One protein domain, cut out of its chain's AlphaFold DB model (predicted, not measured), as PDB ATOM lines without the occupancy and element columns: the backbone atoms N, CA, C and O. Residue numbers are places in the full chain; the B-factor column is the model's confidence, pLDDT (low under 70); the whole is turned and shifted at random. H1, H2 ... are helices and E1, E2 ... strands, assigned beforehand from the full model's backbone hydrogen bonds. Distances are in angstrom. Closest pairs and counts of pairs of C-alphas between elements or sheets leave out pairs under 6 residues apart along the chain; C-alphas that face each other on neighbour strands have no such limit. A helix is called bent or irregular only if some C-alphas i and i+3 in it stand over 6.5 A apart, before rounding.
ATOM      1  N   GLU A 147      31.961 -18.859  12.544       95.62
ATOM      2  CA  GLU A 147      30.983 -17.773  12.729       95.62
ATOM      3  C   GLU A 147      30.373 -17.311  11.395       95.62
ATOM      4  O   GLU A 147      29.165 -17.116  11.305       95.62
ATOM      5  N   ALA A 148      31.189 -17.213  10.340       95.56
ATOM      6  CA  ALA A 148      30.737 -16.811   9.008       95.56
ATOM      7  C   ALA A 148      29.833 -17.859   8.334       95.56
ATOM      8  O   ALA A 148      28.876 -17.494   7.658       95.56
ATOM      9  N   GLU A 149      30.116 -19.152   8.517       95.69
ATOM     10  CA  GLU A 149      29.268 -20.237   8.002       95.69
ATOM     11  C   GLU A 149      27.956 -20.352   8.785       95.69
ATOM     12  O   GLU A 149      26.914 -20.631   8.199       95.69
ATOM     13  N   ALA A 150      27.998 -20.125  10.101       96.81
ATOM     14  CA  ALA A 150      26.833 -20.223  10.973       96.81
ATOM     15  C   ALA A 150      25.894 -19.014  10.869       96.81
ATOM     16  O   ALA A 150      24.693 -19.174  11.073       96.81
ATOM     17  N   ALA A 151      26.421 -17.828  10.545       95.62
ATOM     18  CA  ALA A 151      25.658 -16.587  10.431       95.62
ATOM     19  C   ALA A 151      24.336 -16.723   9.645       95.62
ATOM     20  O   ALA A 151      23.307 -16.380  10.223       95.62
ATOM     21  N   PRO A 152      24.295 -17.270   8.409       91.62
ATOM     22  CA  PRO A 152      23.040 -17.399   7.662       91.62
ATOM     23  C   PRO A 152      22.022 -18.341   8.322       91.62
ATOM     24  O   PRO A 152      20.824 -18.085   8.248       91.62
ATOM     25  N   VAL A 153      22.474 -19.414   8.984       93.81
ATOM     26  CA  VAL A 153      21.581 -20.344   9.700       93.81
ATOM     27  C   VAL A 153      20.974 -19.653  10.920       93.81
ATOM     28  O   VAL A 153      19.766 -19.695  11.122       93.81
ATOM     29  N   LEU A 154      21.803 -18.959  11.703       95.00
ATOM     30  CA  LEU A 154      21.364 -18.247  12.904       95.00
ATOM     31  C   LEU A 154      20.464 -17.048  12.583       95.00
ATOM     32  O   LEU A 154      19.516 -16.785  13.318       95.00
ATOM     33  N   GLU A 155      20.733 -16.332  11.492       91.25
ATOM     34  CA  GLU A 155      19.870 -15.255  10.997       91.25
ATOM     35  C   GLU A 155      18.500 -15.803  10.573       91.25
ATOM     36  O   GLU A 155      17.470 -15.271  10.991       91.25
ATOM     37  N   ALA A 156      18.468 -16.914   9.827       87.00
ATOM     38  CA  ALA A 156      17.220 -17.573   9.445       87.00
ATOM     39  C   ALA A 156      16.414 -18.055  10.667       87.00
ATOM     40  O   ALA A 156      15.199 -17.864  10.712       87.00
ATOM     41  N   GLU A 157      17.077 -18.622  11.679       91.25
ATOM     42  CA  GLU A 157      16.447 -19.031  12.944       91.25
ATOM     43  C   GLU A 157      15.905 -17.844  13.745       91.25
ATOM     44  O   GLU A 157      14.812 -17.929  14.304       91.25
ATOM     45  N   ALA A 158      16.631 -16.724  13.783       91.06
ATOM     46  CA  ALA A 158      16.160 -15.508  14.437       91.06
ATOM     47  C   ALA A 158      14.889 -14.971  13.760       91.06
ATOM     48  O   ALA A 158      13.920 -14.650  14.449       91.06
ATOM     49  N   HIS A 159      14.852 -14.945  12.423       87.06
ATOM     50  CA  HIS A 159      13.643 -14.600  11.671       87.06
ATOM     51  C   HIS A 159      12.499 -15.583  11.939       87.06
ATOM     52  O   HIS A 159      11.361 -15.161  12.137       87.06
ATOM     53  N   GLN A 160      12.782 -16.887  11.999       87.12
ATOM     54  CA  GLN A 160      11.772 -17.894  12.317       87.12
ATOM     55  C   GLN A 160      11.173 -17.685  13.716       87.12
ATOM     56  O   GLN A 160       9.954 -17.683  13.865       87.12
ATOM     57  N   ALA A 161      12.004 -17.418  14.726       89.12
ATOM     58  CA  ALA A 161      11.541 -17.141  16.084       89.12
ATOM     59  C   ALA A 161      10.669 -15.873  16.157       89.12
ATOM     60  O   ALA A 161       9.630 -15.874  16.822       89.12
ATOM     61  N   VAL A 162      11.046 -14.806  15.439       90.88
ATOM     62  CA  VAL A 162      10.219 -13.591  15.309       90.88
ATOM     63  C   VAL A 162       8.871 -13.924  14.664       90.88
ATOM     64  O   VAL A 162       7.830 -13.480  15.139       90.88
ATOM     65  N   ARG A 163       8.846 -14.752  13.616       88.00
ATOM     66  CA  ARG A 163       7.596 -15.158  12.948       88.00
ATOM     67  C   ARG A 163       6.695 -15.993  13.841       88.00
ATOM     68  O   ARG A 163       5.485 -15.788  13.824       88.00
ATOM     69  N   GLU A 164       7.257 -16.905  14.625       86.62
ATOM     70  CA  GLU A 164       6.504 -17.698  15.599       86.62
ATOM     71  C   GLU A 164       5.889 -16.806  16.685       86.62
ATOM     72  O   GLU A 164       4.706 -16.944  17.003       86.62
ATOM     73  N   GLU A 165       6.644 -15.827  17.193       92.06
ATOM     74  CA  GLU A 165       6.141 -14.821  18.134       92.06
ATOM     75  C   GLU A 165       5.022 -13.967  17.515       92.06
ATOM     76  O   GLU A 165       3.964 -13.787  18.130       92.06
ATOM     77  N   LEU A 166       5.205 -13.482  16.282       89.62
ATOM     78  CA  LEU A 166       4.200 -12.707  15.551       89.62
ATOM     79  C   LEU A 166       2.945 -13.528  15.245       89.62
ATOM     80  O   LEU A 166       1.836 -13.015  15.405       89.62
ATOM     81  N   SER A 167       3.091 -14.798  14.868       85.56
ATOM     82  CA  SER A 167       1.974 -15.720  14.640       85.56
ATOM     83  C   SER A 167       1.192 -15.963  15.934       85.56
ATOM     84  O   SER A 167      -0.028 -15.783  15.968       85.56
ATOM     85  N   ALA A 168       1.886 -16.230  17.047       86.88
ATOM     86  CA  ALA A 168       1.263 -16.365  18.362       86.88
ATOM     87  C   ALA A 168       0.528 -15.083  18.797       86.88
ATOM     88  O   ALA A 168      -0.549 -15.144  19.399       86.88
ATOM     89  N   ARG A 169       1.071 -13.902  18.477       91.19
ATOM     90  CA  ARG A 169       0.405 -12.610  18.713       91.19
ATOM     91  C   ARG A 169      -0.808 -12.404  17.818       91.19
ATOM     92  O   ARG A 169      -1.823 -11.937  18.326       91.19
ATOM     93  N   CYS A 170      -0.740 -12.762  16.536       88.81
ATOM     94  CA  CYS A 170      -1.888 -12.714  15.631       88.81
ATOM     95  C   CYS A 170      -3.016 -13.615  16.144       88.81
ATOM     96  O   CYS A 170      -4.142 -13.147  16.297       88.81
ATOM     97  N   ALA A 171      -2.704 -14.860  16.517       85.12
ATOM     98  CA  ALA A 171      -3.668 -15.783  17.109       85.12
ATOM     99  C   ALA A 171      -4.301 -15.206  18.388       85.12
ATOM    100  O   ALA A 171      -5.518 -15.205  18.534       85.12
ATOM    101  N   ARG A 172      -3.496 -14.633  19.292       89.62
ATOM    102  CA  ARG A 172      -3.996 -14.045  20.546       89.62
ATOM    103  C   ARG A 172      -4.851 -12.791  20.338       89.62
ATOM    104  O   ARG A 172      -5.844 -12.616  21.036       89.62
ATOM    105  N   LEU A 173      -4.428 -11.881  19.459       92.00
ATOM    106  CA  LEU A 173      -5.006 -10.535  19.339       92.00
ATOM    107  C   LEU A 173      -6.122 -10.431  18.304       92.00
ATOM    108  O   LEU A 173      -6.914  -9.485  18.380       92.00
ATOM    109  N   LEU A 174      -6.157 -11.355  17.344       89.19
ATOM    110  CA  LEU A 174      -7.089 -11.346  16.218       89.19
ATOM    111  C   LEU A 174      -7.954 -12.617  16.156       89.19
ATOM    112  O   LEU A 174      -8.990 -12.582  15.503       89.19
ATOM    113  N   ASP A 175      -7.559 -13.704  16.840       78.25
ATOM    114  CA  ASP A 175      -8.205 -15.031  16.807       78.25
ATOM    115  C   ASP A 175      -8.607 -15.466  15.392       78.25
ATOM    116  O   ASP A 175      -9.787 -15.614  15.059       78.25
ATOM    117  N   TRP A 176      -7.572 -15.628  14.564       68.56
ATOM    118  CA  TRP A 176      -7.624 -15.757  13.105       68.56
ATOM    119  C   TRP A 176      -8.674 -16.743  12.573       68.56
ATOM    120  O   TRP A 176      -9.286 -16.481  11.547       68.56
ATOM    121  N   LEU A 177      -8.919 -17.856  13.270       57.47
ATOM    122  CA  LEU A 177      -9.753 -18.949  12.760       57.47
ATOM    123  C   LEU A 177     -11.183 -18.966  13.315       57.47
ATOM    124  O   LEU A 177     -12.051 -19.606  12.727       57.47
ATOM    125  N   VAL A 178     -11.458 -18.312  14.452       58.81
ATOM    126  CA  VAL A 178     -12.741 -18.512  15.161       58.81
ATOM    127  C   VAL A 178     -13.396 -17.212  15.637       58.81
ATOM    128  O   VAL A 178     -14.566 -17.234  16.026       58.81
ATOM    129  N   GLY A 179     -12.709 -16.066  15.546       56.75
ATOM    130  CA  GLY A 179     -13.291 -14.744  15.803       56.75
ATOM    131  C   GLY A 179     -13.873 -14.574  17.210       56.75
ATOM    132  O   GLY A 179     -14.880 -13.890  17.378       56.75
ATOM    133  N   ARG A 180     -13.280 -15.211  18.223       68.69
ATOM    134  CA  ARG A 180     -13.732 -15.187  19.624       68.69
ATOM    135  C   ARG A 180     -13.053 -14.107  20.459       68.69
ATOM    136  O   ARG A 180     -13.217 -14.111  21.681       68.69
ATOM    137  N   VAL A 181     -12.297 -13.188  19.850       84.12
ATOM    138  CA  VAL A 181     -11.765 -12.049  20.608       84.12
ATOM    139  C   VAL A 181     -12.952 -11.203  21.093       84.12
ATOM    140  O   VAL A 181     -13.773 -10.806  20.268       84.12
ATOM    141  N   PRO A 182     -13.087 -10.921  22.404       87.00
ATOM    142  CA  PRO A 182     -14.300 -10.312  22.954       87.00
ATOM    143  C   PRO A 182     -14.678  -8.941  22.379       87.00
ATOM    144  O   PRO A 182     -15.833  -8.538  22.479       87.00
ATOM    145  N   ASP A 183     -13.708  -8.207  21.830       92.50
ATOM    146  CA  ASP A 183     -13.890  -6.874  21.258       92.50
ATOM    147  C   ASP A 183     -13.958  -6.870  19.722       92.50
ATOM    148  O   ASP A 183     -14.054  -5.800  19.118       92.50
ATOM    149  N   ALA A 184     -13.916  -8.046  19.090       92.31
ATOM    150  CA  ALA A 184     -14.089  -8.182  17.655       92.31
ATOM    151  C   ALA A 184     -15.567  -8.043  17.267       92.31
ATOM    152  O   ALA A 184     -16.479  -8.490  17.966       92.31
ATOM    153  N   TRP A 185     -15.806  -7.439  16.109       92.12
ATOM    154  CA  TRP A 185     -17.133  -7.265  15.539       92.12
ATOM    155  C   TRP A 185     -17.168  -7.812  14.116       92.12
ATOM    156  O   TRP A 185     -16.316  -7.492  13.291       92.12
ATOM    157  N   ARG A 186     -18.179  -8.627  13.817       91.81
ATOM    158  CA  ARG A 186     -18.434  -9.160  12.477       91.81
ATOM    159  C   ARG A 186     -19.653  -8.453  11.877       91.81
ATOM    160  O   ARG A 186     -20.761  -8.673  12.374       91.81
ATOM    161  N   PRO A 187     -19.486  -7.615  10.841       92.69
ATOM    162  CA  PRO A 187     -20.620  -7.005  10.156       92.69
ATOM    163  C   PRO A 187     -21.461  -8.067   9.430       92.69
ATOM    164  O   PRO A 187     -20.901  -9.071   8.974       92.69
ATOM    165  N   PRO A 188     -22.785  -7.876   9.300       93.38
ATOM    166  CA  PRO A 188     -23.620  -8.758   8.493       93.38
ATOM    167  C   PRO A 188     -23.273  -8.646   7.000       93.38
ATOM    168  O   PRO A 188     -22.716  -7.647   6.546       93.38
ATOM    169  N   PHE A 189     -23.635  -9.665   6.218       92.19
ATOM    170  CA  PHE A 189     -23.515  -9.613   4.760       92.19
ATOM    171  C   PHE A 189     -24.272  -8.397   4.191       92.19
ATOM    172  O   PHE A 189     -25.423  -8.153   4.558       92.19
ATOM    173  N   GLY A 190     -23.630  -7.650   3.289       91.00
ATOM    174  CA  GLY A 190     -24.189  -6.434   2.686       91.00
ATOM    175  C   GLY A 190     -24.054  -5.164   3.534       91.00
ATOM    176  O   GLY A 190     -24.611  -4.133   3.163       91.00
ATOM    177  N   ASP A 191     -23.335  -5.207   4.661       94.88
ATOM    178  CA  ASP A 191     -23.001  -3.996   5.414       94.88
ATOM    179  C   ASP A 191     -22.123  -3.049   4.560       94.88
ATOM    180  O   ASP A 191     -21.094  -3.493   4.041       94.88
ATOM    181  N   PRO A 192     -22.465  -1.748   4.427       92.75
ATOM    182  CA  PRO A 192     -21.701  -0.799   3.608       92.75
ATOM    183  C   PRO A 192     -20.228  -0.653   4.011       92.75
ATOM    184  O   PRO A 192     -19.396  -0.254   3.201       92.75
ATOM    185  N   THR A 193     -19.874  -0.977   5.258       91.44
ATOM    186  CA  THR A 193     -18.475  -0.953   5.714       91.44
ATOM    187  C   THR A 193     -17.612  -2.017   5.035       91.44
ATOM    188  O   THR A 193     -16.397  -1.844   4.957       91.44
ATOM    189  N   LEU A 194     -18.219  -3.082   4.502       93.06
ATOM    190  CA  LEU A 194     -17.516  -4.144   3.784       93.06
ATOM    191  C   LEU A 194     -17.136  -3.732   2.353       93.06
ATOM    192  O   LEU A 194     -16.142  -4.226   1.822       93.06
ATOM    193  N   GLU A 195     -17.873  -2.800   1.738       90.12
ATOM    194  CA  GLU A 195     -17.602  -2.323   0.370       90.12
ATOM    195  C   GLU A 195     -16.261  -1.581   0.265       90.12
ATOM    196  O   GLU A 195     -15.625  -1.583  -0.788       90.12
ATOM    197  N   GLY A 196     -15.810  -0.968   1.365       89.06
ATOM    198  CA  GLY A 196     -14.555  -0.217   1.429       89.06
ATOM    199  C   GLY A 196     -13.302  -1.068   1.650       89.06
ATOM    200  O   GLY A 196     -12.199  -0.553   1.471       89.06
ATOM    201  N   LEU A 197     -13.438  -2.350   2.017       90.75
ATOM    202  CA  LEU A 197     -12.295  -3.211   2.355       90.75
ATOM    203  C   LEU A 197     -11.225  -3.285   1.252       90.75
ATOM    204  O   LEU A 197     -10.051  -3.134   1.590       90.75
ATOM    205  N   PRO A 198     -11.564  -3.428  -0.047       85.62
ATOM    206  CA  PRO A 198     -10.554  -3.519  -1.105       85.62
ATOM    207  C   PRO A 198      -9.652  -2.281  -1.232       85.62
ATOM    208  O   PRO A 198      -8.570  -2.376  -1.806       85.62
ATOM    209  N   ALA A 199     -10.086  -1.125  -0.716       85.38
ATOM    210  CA  ALA A 199      -9.326   0.125  -0.751       85.38
ATOM    211  C   ALA A 199      -8.417   0.327   0.476       85.38
ATOM    212  O   ALA A 199      -7.631   1.277   0.501       85.38
ATOM    213  N   LEU A 200      -8.528  -0.518   1.505       88.88
ATOM    214  CA  LEU A 200      -7.731  -0.399   2.724       88.88
ATOM    215  C   LEU A 200      -6.289  -0.868   2.516       88.88
ATOM    216  O   LEU A 200      -5.991  -1.739   1.698       88.88
ATOM    217  N   ALA A 201      -5.377  -0.307   3.312       86.38
ATOM    218  CA  ALA A 201      -3.970  -0.669   3.254       86.38
ATOM    219  C   ALA A 201      -3.765  -2.097   3.771       86.38
ATOM    220  O   ALA A 201      -4.075  -2.400   4.925       86.38
ATOM    221  N   ARG A 202      -3.183  -2.965   2.945       85.25
ATOM    222  CA  ARG A 202      -2.826  -4.327   3.350       85.25
ATOM    223  C   ARG A 202      -1.677  -4.297   4.357       85.25
ATOM    224  O   ARG A 202      -0.733  -3.510   4.250       85.25
ATOM    225  N   VAL A 203      -1.764  -5.154   5.362       85.88
ATOM    226  CA  VAL A 203      -0.693  -5.441   6.309       85.88
ATOM    227  C   VAL A 203      -0.131  -6.808   5.944       85.88
ATOM    228  O   VAL A 203      -0.906  -7.748   5.767       85.88
ATOM    229  N   PRO A 204       1.196  -6.944   5.825       79.56
ATOM    230  CA  PRO A 204       1.784  -8.238   5.573       79.56
ATOM    231  C   PRO A 204       1.429  -9.269   6.615       79.56
ATOM    232  O   PRO A 204       1.551  -9.041   7.817       79.56
ATOM    233  N   LEU A 205       1.077 -10.437   6.104       75.94
ATOM    234  CA  LEU A 205       0.843 -11.610   6.899       75.94
ATOM    235  C   LEU A 205       1.267 -12.836   6.095       75.94
ATOM    236  O   LEU A 205       0.944 -12.961   4.915       75.94
ATOM    237  N   ARG A 206       1.993 -13.747   6.738       67.00
ATOM    238  CA  ARG A 206       2.108 -15.139   6.303       67.00
ATOM    239  C   ARG A 206       1.497 -15.977   7.415       67.00
ATOM    240  O   ARG A 206       2.209 -16.258   8.376       67.00
ATOM    241  N   PRO A 207       0.200 -16.317   7.334       48.41
ATOM    242  CA  PRO A 207      -0.462 -17.024   8.421       48.41
ATOM    243  C   PRO A 207       0.237 -18.355   8.716       48.41
ATOM    244  O   PRO A 207       0.474 -18.667   9.878       48.41
ATOM    245  N   HIS A 208       0.667 -19.088   7.680       49.44
ATOM    246  CA  HIS A 208       1.299 -20.398   7.825       49.44
ATOM    247  C   HIS A 208       2.255 -20.680   6.654       49.44
ATOM    248  O   HIS A 208       1.868 -20.550   5.499       49.44
ATOM    249  N   GLU A 209       3.494 -21.111   6.922       48.53
ATOM    250  CA  GLU A 209       4.408 -21.602   5.870       48.53
ATOM    251  C   GLU A 209       3.962 -22.959   5.272       48.53
ATOM    252  O   GLU A 209       4.557 -23.418   4.304       48.53
ATOM    253  N   GLN A 210       2.906 -23.588   5.813       40.00
ATOM    254  CA  GLN A 210       2.486 -24.959   5.480       40.00
ATOM    255  C   GLN A 210       1.059 -25.121   4.915       40.00
ATOM    256  O   GLN A 210       0.663 -26.252   4.644       40.00
ATOM    257  N   GLN A 211       0.272 -24.056   4.707       42.16
ATOM    258  CA  GLN A 211      -1.064 -24.170   4.086       42.16
ATOM    259  C   GLN A 211      -1.161 -23.372   2.772       42.16
ATOM    260  O   GLN A 211      -0.679 -22.240   2.715       42.16
ATOM    261  N   PRO A 212      -1.757 -23.948   1.708       39.41
ATOM    262  CA  PRO A 212      -1.939 -23.279   0.419       39.41
ATOM    263  C   PRO A 212      -3.158 -22.310   0.471       39.41
ATOM    264  O   PRO A 212      -3.845 -22.224   1.486       39.41
ATOM    265  N   PRO A 213      -3.445 -21.524  -0.582       46.44
ATOM    266  CA  PRO A 213      -3.123 -20.111  -0.752       46.44
ATOM    267  C   PRO A 213      -4.389 -19.232  -0.740       46.44
ATOM    268  O   PRO A 213      -4.513 -18.302  -1.537       46.44
ATOM    269  N   HIS A 214      -5.393 -19.567   0.068       54.62
ATOM    270  CA  HIS A 214      -6.704 -18.946  -0.085       54.62
ATOM    271  C   HIS A 214      -6.775 -17.578   0.594       54.62
ATOM    272  O   HIS A 214      -7.355 -17.448   1.654       54.62
ATOM    273  N   GLY A 215      -6.170 -16.562  -0.022       61.56
ATOM    274  CA  GLY A 215      -6.654 -15.180   0.013       61.56
ATOM    275  C   GLY A 215      -6.868 -14.508   1.369       61.56
ATOM    276  O   GLY A 215      -7.571 -13.503   1.386       61.56
ATOM    277  N   ASP A 216      -6.320 -15.012   2.478       80.56
ATOM    278  CA  ASP A 216      -6.517 -14.333   3.751       80.56
ATOM    279  C   ASP A 216      -5.785 -12.983   3.769       80.56
ATOM    280  O   ASP A 216      -4.621 -12.869   3.371       80.56
ATOM    281  N   GLU A 217      -6.441 -11.948   4.287       85.62
ATOM    282  CA  GLU A 217      -5.923 -10.585   4.304       85.62
ATOM    283  C   GLU A 217      -6.026  -9.955   5.691       85.62
ATOM    284  O   GLU A 217      -6.998 -10.134   6.430       85.62
ATOM    285  N   LEU A 218      -5.019  -9.150   6.027       88.94
ATOM    286  CA  LEU A 218      -5.049  -8.230   7.154       88.94
ATOM    287  C   LEU A 218      -5.074  -6.804   6.594       88.94
ATOM    288  O   LEU A 218      -4.158  -6.418   5.871       88.94
ATOM    289  N   LEU A 219      -6.109  -6.021   6.898       91.81
ATOM    290  CA  LEU A 219      -6.311  -4.685   6.329       91.81
ATOM    291  C   LEU A 219      -6.363  -3.626   7.430       91.81
ATOM    292  O   LEU A 219      -7.102  -3.759   8.403       91.81
ATOM    293  N   LEU A 220      -5.593  -2.554   7.274       93.88
ATOM    294  CA  LEU A 220      -5.521  -1.446   8.220       93.88
ATOM    295  C   LEU A 220      -6.418  -0.291   7.764       93.88
ATOM    296  O   LEU A 220      -6.184   0.314   6.719       93.88
ATOM    297  N   ASP A 221      -7.389   0.061   8.604       95.62
ATOM    298  CA  ASP A 221      -8.192   1.279   8.497       95.62
ATOM    299  C   ASP A 221      -7.779   2.238   9.620       95.62
ATOM    300  O   ASP A 221      -8.366   2.285  10.703       95.62
ATOM    301  N   GLU A 222      -6.695   2.976   9.385       92.75
ATOM    302  CA  GLU A 222      -6.119   3.866  10.394       92.75
ATOM    303  C   GLU A 222      -7.044   5.054  10.708       92.75
ATOM    304  O   GLU A 222      -7.171   5.444  11.868       92.75
ATOM    305  N   ALA A 223      -7.759   5.567   9.699       93.75
ATOM    306  CA  ALA A 223      -8.713   6.666   9.851       93.75
ATOM    307  C   ALA A 223      -9.944   6.255  10.673       93.75
ATOM    308  O   ALA A 223     -10.409   7.023  11.517       93.75
ATOM    309  N   GLY A 224     -10.452   5.039  10.458       93.81
ATOM    310  CA  GLY A 224     -11.537   4.456  11.243       93.81
ATOM    311  C   GLY A 224     -11.088   3.844  12.571       93.81
ATOM    312  O   GLY A 224     -11.941   3.433  13.362       93.81
ATOM    313  N   GLY A 225      -9.778   3.785  12.840       96.50
ATOM    314  CA  GLY A 225      -9.216   3.174  14.043       96.50
ATOM    315  C   GLY A 225      -9.497   1.673  14.125       96.50
ATOM    316  O   GLY A 225      -9.816   1.166  15.204       96.50
ATOM    317  N   ARG A 226      -9.412   0.963  12.995       96.38
ATOM    318  CA  ARG A 226      -9.784  -0.451  12.849       96.38
ATOM    319  C   ARG A 226      -8.698  -1.270  12.157       96.38
ATOM    320  O   ARG A 226      -7.905  -0.772  11.360       96.38
ATOM    321  N   LEU A 227      -8.699  -2.558  12.463       95.12
ATOM    322  CA  LEU A 227      -7.923  -3.589  11.792       95.12
ATOM    323  C   LEU A 227      -8.890  -4.689  11.362       95.12
ATOM    324  O   LEU A 227      -9.711  -5.124  12.163       95.12
ATOM    325  N   TRP A 228      -8.813  -5.134  10.119       94.12
ATOM    326  CA  TRP A 228      -9.718  -6.131   9.560       94.12
ATOM    327  C   TRP A 228      -8.973  -7.411   9.233       94.12
ATOM    328  O   TRP A 228      -7.923  -7.359   8.603       94.12
ATOM    329  N   THR A 229      -9.540  -8.547   9.614       91.62
ATOM    330  CA  THR A 229      -9.116  -9.869   9.146       91.62
ATOM    331  C   THR A 229     -10.142 -10.373   8.146       91.62
ATOM    332  O   THR A 229     -11.318 -10.469   8.496       91.62
ATOM    333  N   VAL A 230      -9.727 -10.682   6.923       90.25
ATOM    334  CA  VAL A 230     -10.565 -11.286   5.883       90.25
ATOM    335  C   VAL A 230     -10.035 -12.688   5.667       90.25
ATOM    336  O   VAL A 230      -8.936 -12.833   5.160       90.25
ATOM    337  N   VAL A 231     -10.772 -13.702   6.103       87.06
ATOM    338  CA  VAL A 231     -10.299 -15.093   6.095       87.06
ATOM    339  C   VAL A 231     -11.143 -15.894   5.124       87.06
ATOM    340  O   VAL A 231     -12.372 -15.781   5.140       87.06
ATOM    341  N   HIS A 232     -10.506 -16.658   4.248       85.25
ATOM    342  CA  HIS A 232     -11.205 -17.509   3.307       85.25
ATOM    343  C   HIS A 232     -11.968 -18.611   4.026       85.25
ATOM    344  O   HIS A 232     -11.486 -19.228   4.972       85.25
ATOM    345  N   HIS A 233     -13.186 -18.848   3.557       81.31
ATOM    346  CA  HIS A 233     -14.108 -19.789   4.164       81.31
ATOM    347  C   HIS A 233     -14.816 -20.553   3.046       81.31
ATOM    348  O   HIS A 233     -15.808 -20.088   2.465       81.31
ATOM    349  N   GLY A 234     -14.202 -21.675   2.673       67.69
ATOM    350  CA  GLY A 234     -14.487 -22.397   1.435       67.69
ATOM    351  C   GLY A 234     -14.035 -23.856   1.424       67.69
ATOM    352  O   GLY A 234     -13.903 -24.422   0.342       67.69
ATOM    353  N   GLY A 235     -13.792 -24.462   2.590       69.12
ATOM    354  CA  GLY A 235     -13.558 -25.898   2.708       69.12
ATOM    355  C   GLY A 235     -14.858 -26.704   2.643       69.12
ATOM    356  O   GLY A 235     -15.939 -26.219   2.991       69.12
ATOM    357  N   ASP A 236     -14.767 -27.963   2.210       61.00
ATOM    358  CA  ASP A 236     -15.899 -28.891   2.261       61.00
ATOM    359  C   ASP A 236     -16.369 -29.084   3.714       61.00
ATOM    360  O   ASP A 236     -15.604 -29.506   4.582       61.00
ATOM    361  N   GLY A 237     -17.651 -28.805   3.972       67.31
ATOM    362  CA  GLY A 237     -18.263 -28.898   5.305       67.31
ATOM    363  C   GLY A 237     -18.348 -27.579   6.081       67.31
ATOM    364  O   GLY A 237     -18.941 -27.571   7.163       67.31
ATOM    365  N   ASP A 238     -17.831 -26.476   5.532       79.19
ATOM    366  CA  ASP A 238     -17.923 -25.146   6.140       79.19
ATOM    367  C   ASP A 238     -19.351 -24.566   6.083       79.19
ATOM    368  O   ASP A 238     -20.116 -24.765   5.132       79.19
ATOM    369  N   ASP A 239     -19.720 -23.791   7.108       81.12
ATOM    370  CA  ASP A 239     -21.008 -23.092   7.163       81.12
ATOM    371  C   ASP A 239     -20.951 -21.769   6.388       81.12
ATOM    372  O   ASP A 239     -20.730 -20.692   6.948       81.12
ATOM    373  N   PHE A 240     -21.203 -21.826   5.082       83.25
ATOM    374  CA  PHE A 240     -21.198 -20.649   4.207       83.25
ATOM    375  C   PHE A 240     -22.096 -19.485   4.675       83.25
ATOM    376  O   PHE A 240     -21.915 -18.370   4.186       83.25
ATOM    377  N   SER A 241     -23.024 -19.686   5.623       83.88
ATOM    378  CA  SER A 241     -23.804 -18.588   6.217       83.88
ATOM    379  C   SER A 241     -22.954 -17.591   7.015       83.88
ATOM    380  O   SER A 241     -23.380 -16.456   7.234       83.88
ATOM    381  N   LEU A 242     -21.736 -17.974   7.411       85.31
ATOM    382  CA  LEU A 242     -20.786 -17.093   8.091       85.31
ATOM    383  C   LEU A 242     -20.123 -16.076   7.152       85.31
ATOM    384  O   LEU A 242     -19.543 -15.100   7.639       85.31
ATOM    385  N   ASN A 243     -20.217 -16.281   5.835       90.06
ATOM    386  CA  ASN A 243     -19.602 -15.413   4.841       90.06
ATOM    387  C   ASN A 243     -20.340 -14.075   4.774       90.06
ATOM    388  O   ASN A 243     -21.513 -14.006   4.409       90.06
ATOM    389  N   ASN A 244     -19.632 -12.994   5.079       91.50
ATOM    390  CA  ASN A 244     -20.122 -11.625   4.906       91.50
ATOM    391  C   ASN A 244     -19.453 -10.912   3.716       91.50
ATOM    392  O   ASN A 244     -19.957  -9.890   3.260       91.50
ATOM    393  N   VAL A 245     -18.394 -11.502   3.155       89.62
ATOM    394  CA  VAL A 245     -17.779 -11.147   1.870       89.62
ATOM    395  C   VAL A 245     -17.772 -12.405   0.991       89.62
ATOM    396  O   VAL A 245     -17.860 -13.526   1.490       89.62
ATOM    397  N   ARG A 246     -17.731 -12.267  -0.340       86.25
ATOM    398  CA  ARG A 246     -17.819 -13.411  -1.267       86.25
ATOM    399  C   ARG A 246     -16.740 -14.464  -0.966       86.25
ATOM    400  O   ARG A 246     -15.577 -14.243  -1.282       86.25
ATOM    401  N   GLY A 247     -17.143 -15.600  -0.390       85.94
ATOM    402  CA  GLY A 247     -16.253 -16.714  -0.029       85.94
ATOM    403  C   GLY A 247     -15.337 -16.457   1.176       85.94
ATOM    404  O   GLY A 247     -14.387 -17.208   1.368       85.94
ATOM    405  N   HIS A 248     -15.569 -15.383   1.938       89.62
ATOM    406  CA  HIS A 248     -14.691 -14.966   3.030       89.62
ATOM    407  C   HIS A 248     -15.486 -14.439   4.232       89.62
ATOM    408  O   HIS A 248     -16.606 -13.932   4.108       89.62
ATOM    409  N   ILE A 249     -14.850 -14.498   5.397       90.44
ATOM    410  CA  ILE A 249     -15.317 -13.922   6.651       90.44
ATOM    411  C   ILE A 249     -14.441 -12.711   6.981       90.44
ATOM    412  O   ILE A 249     -13.278 -12.847   7.353       90.44
ATOM    413  N   ALA A 250     -15.016 -11.516   6.891       92.81
ATOM    414  CA  ALA A 250     -14.417 -10.271   7.347       92.81
ATOM    415  C   ALA A 250     -14.791  -9.996   8.813       92.81
ATOM    416  O   ALA A 250     -15.967  -9.880   9.163       92.81
ATOM    417  N   THR A 251     -13.789  -9.848   9.673       93.06
ATOM    418  CA  THR A 251     -13.949  -9.491  11.088       93.06
ATOM    419  C   THR A 251     -13.176  -8.208  11.378       93.06
ATOM    420  O   THR A 251     -12.016  -8.070  10.998       93.06
ATOM    421  N   CYS A 252     -13.829  -7.258  12.040       94.38
ATOM    422  CA  CYS A 252     -13.273  -5.971  12.432       94.38
ATOM    423  C   CYS A 252     -12.781  -6.015  13.880       94.38
ATOM    424  O   CYS A 252     -13.487  -6.474  14.776       94.38
ATOM    425  N   HIS A 253     -11.614  -5.431  14.123       95.00
ATOM    426  CA  HIS A 253     -10.965  -5.333  15.425       95.00
ATOM    427  C   HIS A 253     -10.661  -3.863  15.740       95.00
ATOM    428  O   HIS A 253     -10.119  -3.161  14.880       95.00
ATOM    429  N   PRO A 254     -10.951  -3.362  16.954       96.50
ATOM    430  CA  PRO A 254     -10.502  -2.037  17.376       96.50
ATOM    431  C   PRO A 254      -8.977  -1.924  17.296       96.50
ATOM    432  O   PRO A 254      -8.261  -2.798  17.789       96.50
ATOM    433  N   LEU A 255      -8.451  -0.845  16.720       97.06
ATOM    434  CA  LEU A 255      -7.009  -0.641  16.573       97.06
ATOM    435  C   LEU A 255      -6.386  -0.125  17.883       97.06
ATOM    436  O   LEU A 255      -6.097   1.066  18.042       97.06
ATOM    437  N   THR A 256      -6.195  -1.039  18.835       97.12
ATOM    438  CA  THR A 256      -5.509  -0.803  20.117       97.12
ATOM    439  C   THR A 256      -4.012  -0.547  19.919       97.12
ATOM    440  O   THR A 256      -3.444  -0.885  18.879       97.12
ATOM    441  N   ASP A 257      -3.334   0.002  20.931       97.50
ATOM    442  CA  ASP A 257      -1.878   0.216  20.888       97.50
ATOM    443  C   ASP A 257      -1.101  -1.090  20.644       97.50
ATOM    444  O   ASP A 257      -0.113  -1.095  19.911       97.50
ATOM    445  N   GLU A 258      -1.560  -2.210  21.213       96.69
ATOM    446  CA  GLU A 258      -0.937  -3.523  21.012       96.69
ATOM    447  C   GLU A 258      -1.111  -4.024  19.570       96.69
ATOM    448  O   GLU A 258      -0.153  -4.518  18.974       96.69
ATOM    449  N   ARG A 259      -2.292  -3.826  18.962       96.19
ATOM    450  CA  ARG A 259      -2.530  -4.156  17.548       96.19
ATOM    451  C   ARG A 259      -1.769  -3.222  16.601       96.19
ATOM    452  O   ARG A 259      -1.262  -3.699  15.592       96.19
ATOM    453  N   ARG A 260      -1.590  -1.934  16.931       96.69
ATOM    454  CA  ARG A 260      -0.699  -1.039  16.157       96.69
ATOM    455  C   ARG A 260       0.747  -1.513  16.190       96.69
ATOM    456  O   ARG A 260       1.396  -1.527  15.150       96.69
ATOM    457  N   ARG A 261       1.239  -1.930  17.362       96.81
ATOM    458  CA  ARG A 261       2.579  -2.524  17.490       96.81
ATOM    459  C   ARG A 261       2.688  -3.806  16.674       96.81
ATOM    460  O   ARG A 261       3.628  -3.927  15.909       96.81
ATOM    461  N   LEU A 262       1.694  -4.699  16.745       93.94
ATOM    462  CA  LEU A 262       1.655  -5.900  15.901       93.94
ATOM    463  C   LEU A 262       1.756  -5.550  14.409       93.94
ATOM    464  O   LEU A 262       2.582  -6.124  13.715       93.94
ATOM    465  N   VAL A 263       0.972  -4.588  13.922       92.50
ATOM    466  CA  VAL A 263       1.032  -4.142  12.519       92.50
ATOM    467  C   VAL A 263       2.413  -3.590  12.152       92.50
ATOM    468  O   VAL A 263       2.914  -3.876  11.064       92.50
TER     469      VAL A 263
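This is residues 147 to 263 of the 567 residues of an uncharacterized protein of Actinosynnema mirum (strain ATCC 29888 / DSM 43827 / JCM 3225 / NBRC 14064 / NCIMB 13271 / NRRL B-12336 / IMRU 3971 / 101) (UniProt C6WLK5). Look first for a small antiparallel sheet in the order E1 E2 E3 E4 inside a compact body of 101 residues, and then for one long helix, H1, whose residues 147 to 162 stick out of that body as an arm. The short helix H3 packs over one face of the sheet, the last residues of H1 reach H3 and the sheet, and long loops join E1 to E2 and E3 to E4 at the same end of the sheet. The printed part has 117 residues, with three named helices and four named strands in the order H1 H2 E1 E2 E3 E4 H3, and its class is mixed, helices and strands. The whole is only just loose, close to compact, with a radius of gyration of the C-alphas of 16.2 A; it spans 57 by 36 by 26 A, and the arm makes the length.

Start at the sheet, where E1, residues 201 to 203, E2, residues 217 to 221, E3, residues 226 to 232, and E4, residues 248 to 254, form a meander, each strand the antiparallel neighbour of the one before. Its strands' lines turn by 89 degrees from edge to edge. In the hairpin of E1 and E2, N 203 and O 218 are 2.8 A apart, within hydrogen-bond range. In the hairpin of E2 and E3, look at N 219 and O 228, 2.8 A; in that of E3 and E4, at N 229 and O 251, 2.9 A. H3, residues 257 to 263, is on the sheet at a height of 9.7 A, over E3 and slantwise to the strands, at 45 degrees to E3 on the local plane. H1, residues 147 to 174, touches H3 with residues 166 to 173 alone, at a steep tilt of 51 degrees, opposite ways; the closest C-alphas are those of Leu 173 and Arg 259, 7.1 A. H1 only grazes the sheet, with residues 173 to 174. H2, residues 192 to 195, only grazes it too, with residues 193 to 194, and is apart from H3. In H3 every O i to N i+4 pair is within hydrogen-bond range, in H1 22 of 24 are, and H2 is too short for such a pair.

Find C-alpha 147 at (30.983, -17.773, 12.729); from there H1 runs 38.8 A to C-alpha 174 at (-7.089, -11.346, 16.218), with a kink of 26 degrees near residue 154. It is irregular, but only just: C-alphas 149 and 152 are 6.9 A apart. E3 is 19.6 A long, E4 19.8 A and E2 12.8 A. H3 ends at C-alpha 263, at (1.032, -4.142, 12.519).

The two C-alphas farthest apart, those of Glu 147 and Gly 190, are 57.2 A apart. The printed part has no cut. The links H1 to H2, E1 to E2 and E3 to E4 are long. The pLDDT is under 70 in residues 176 to 180, 206 to 215 and 234 to 237.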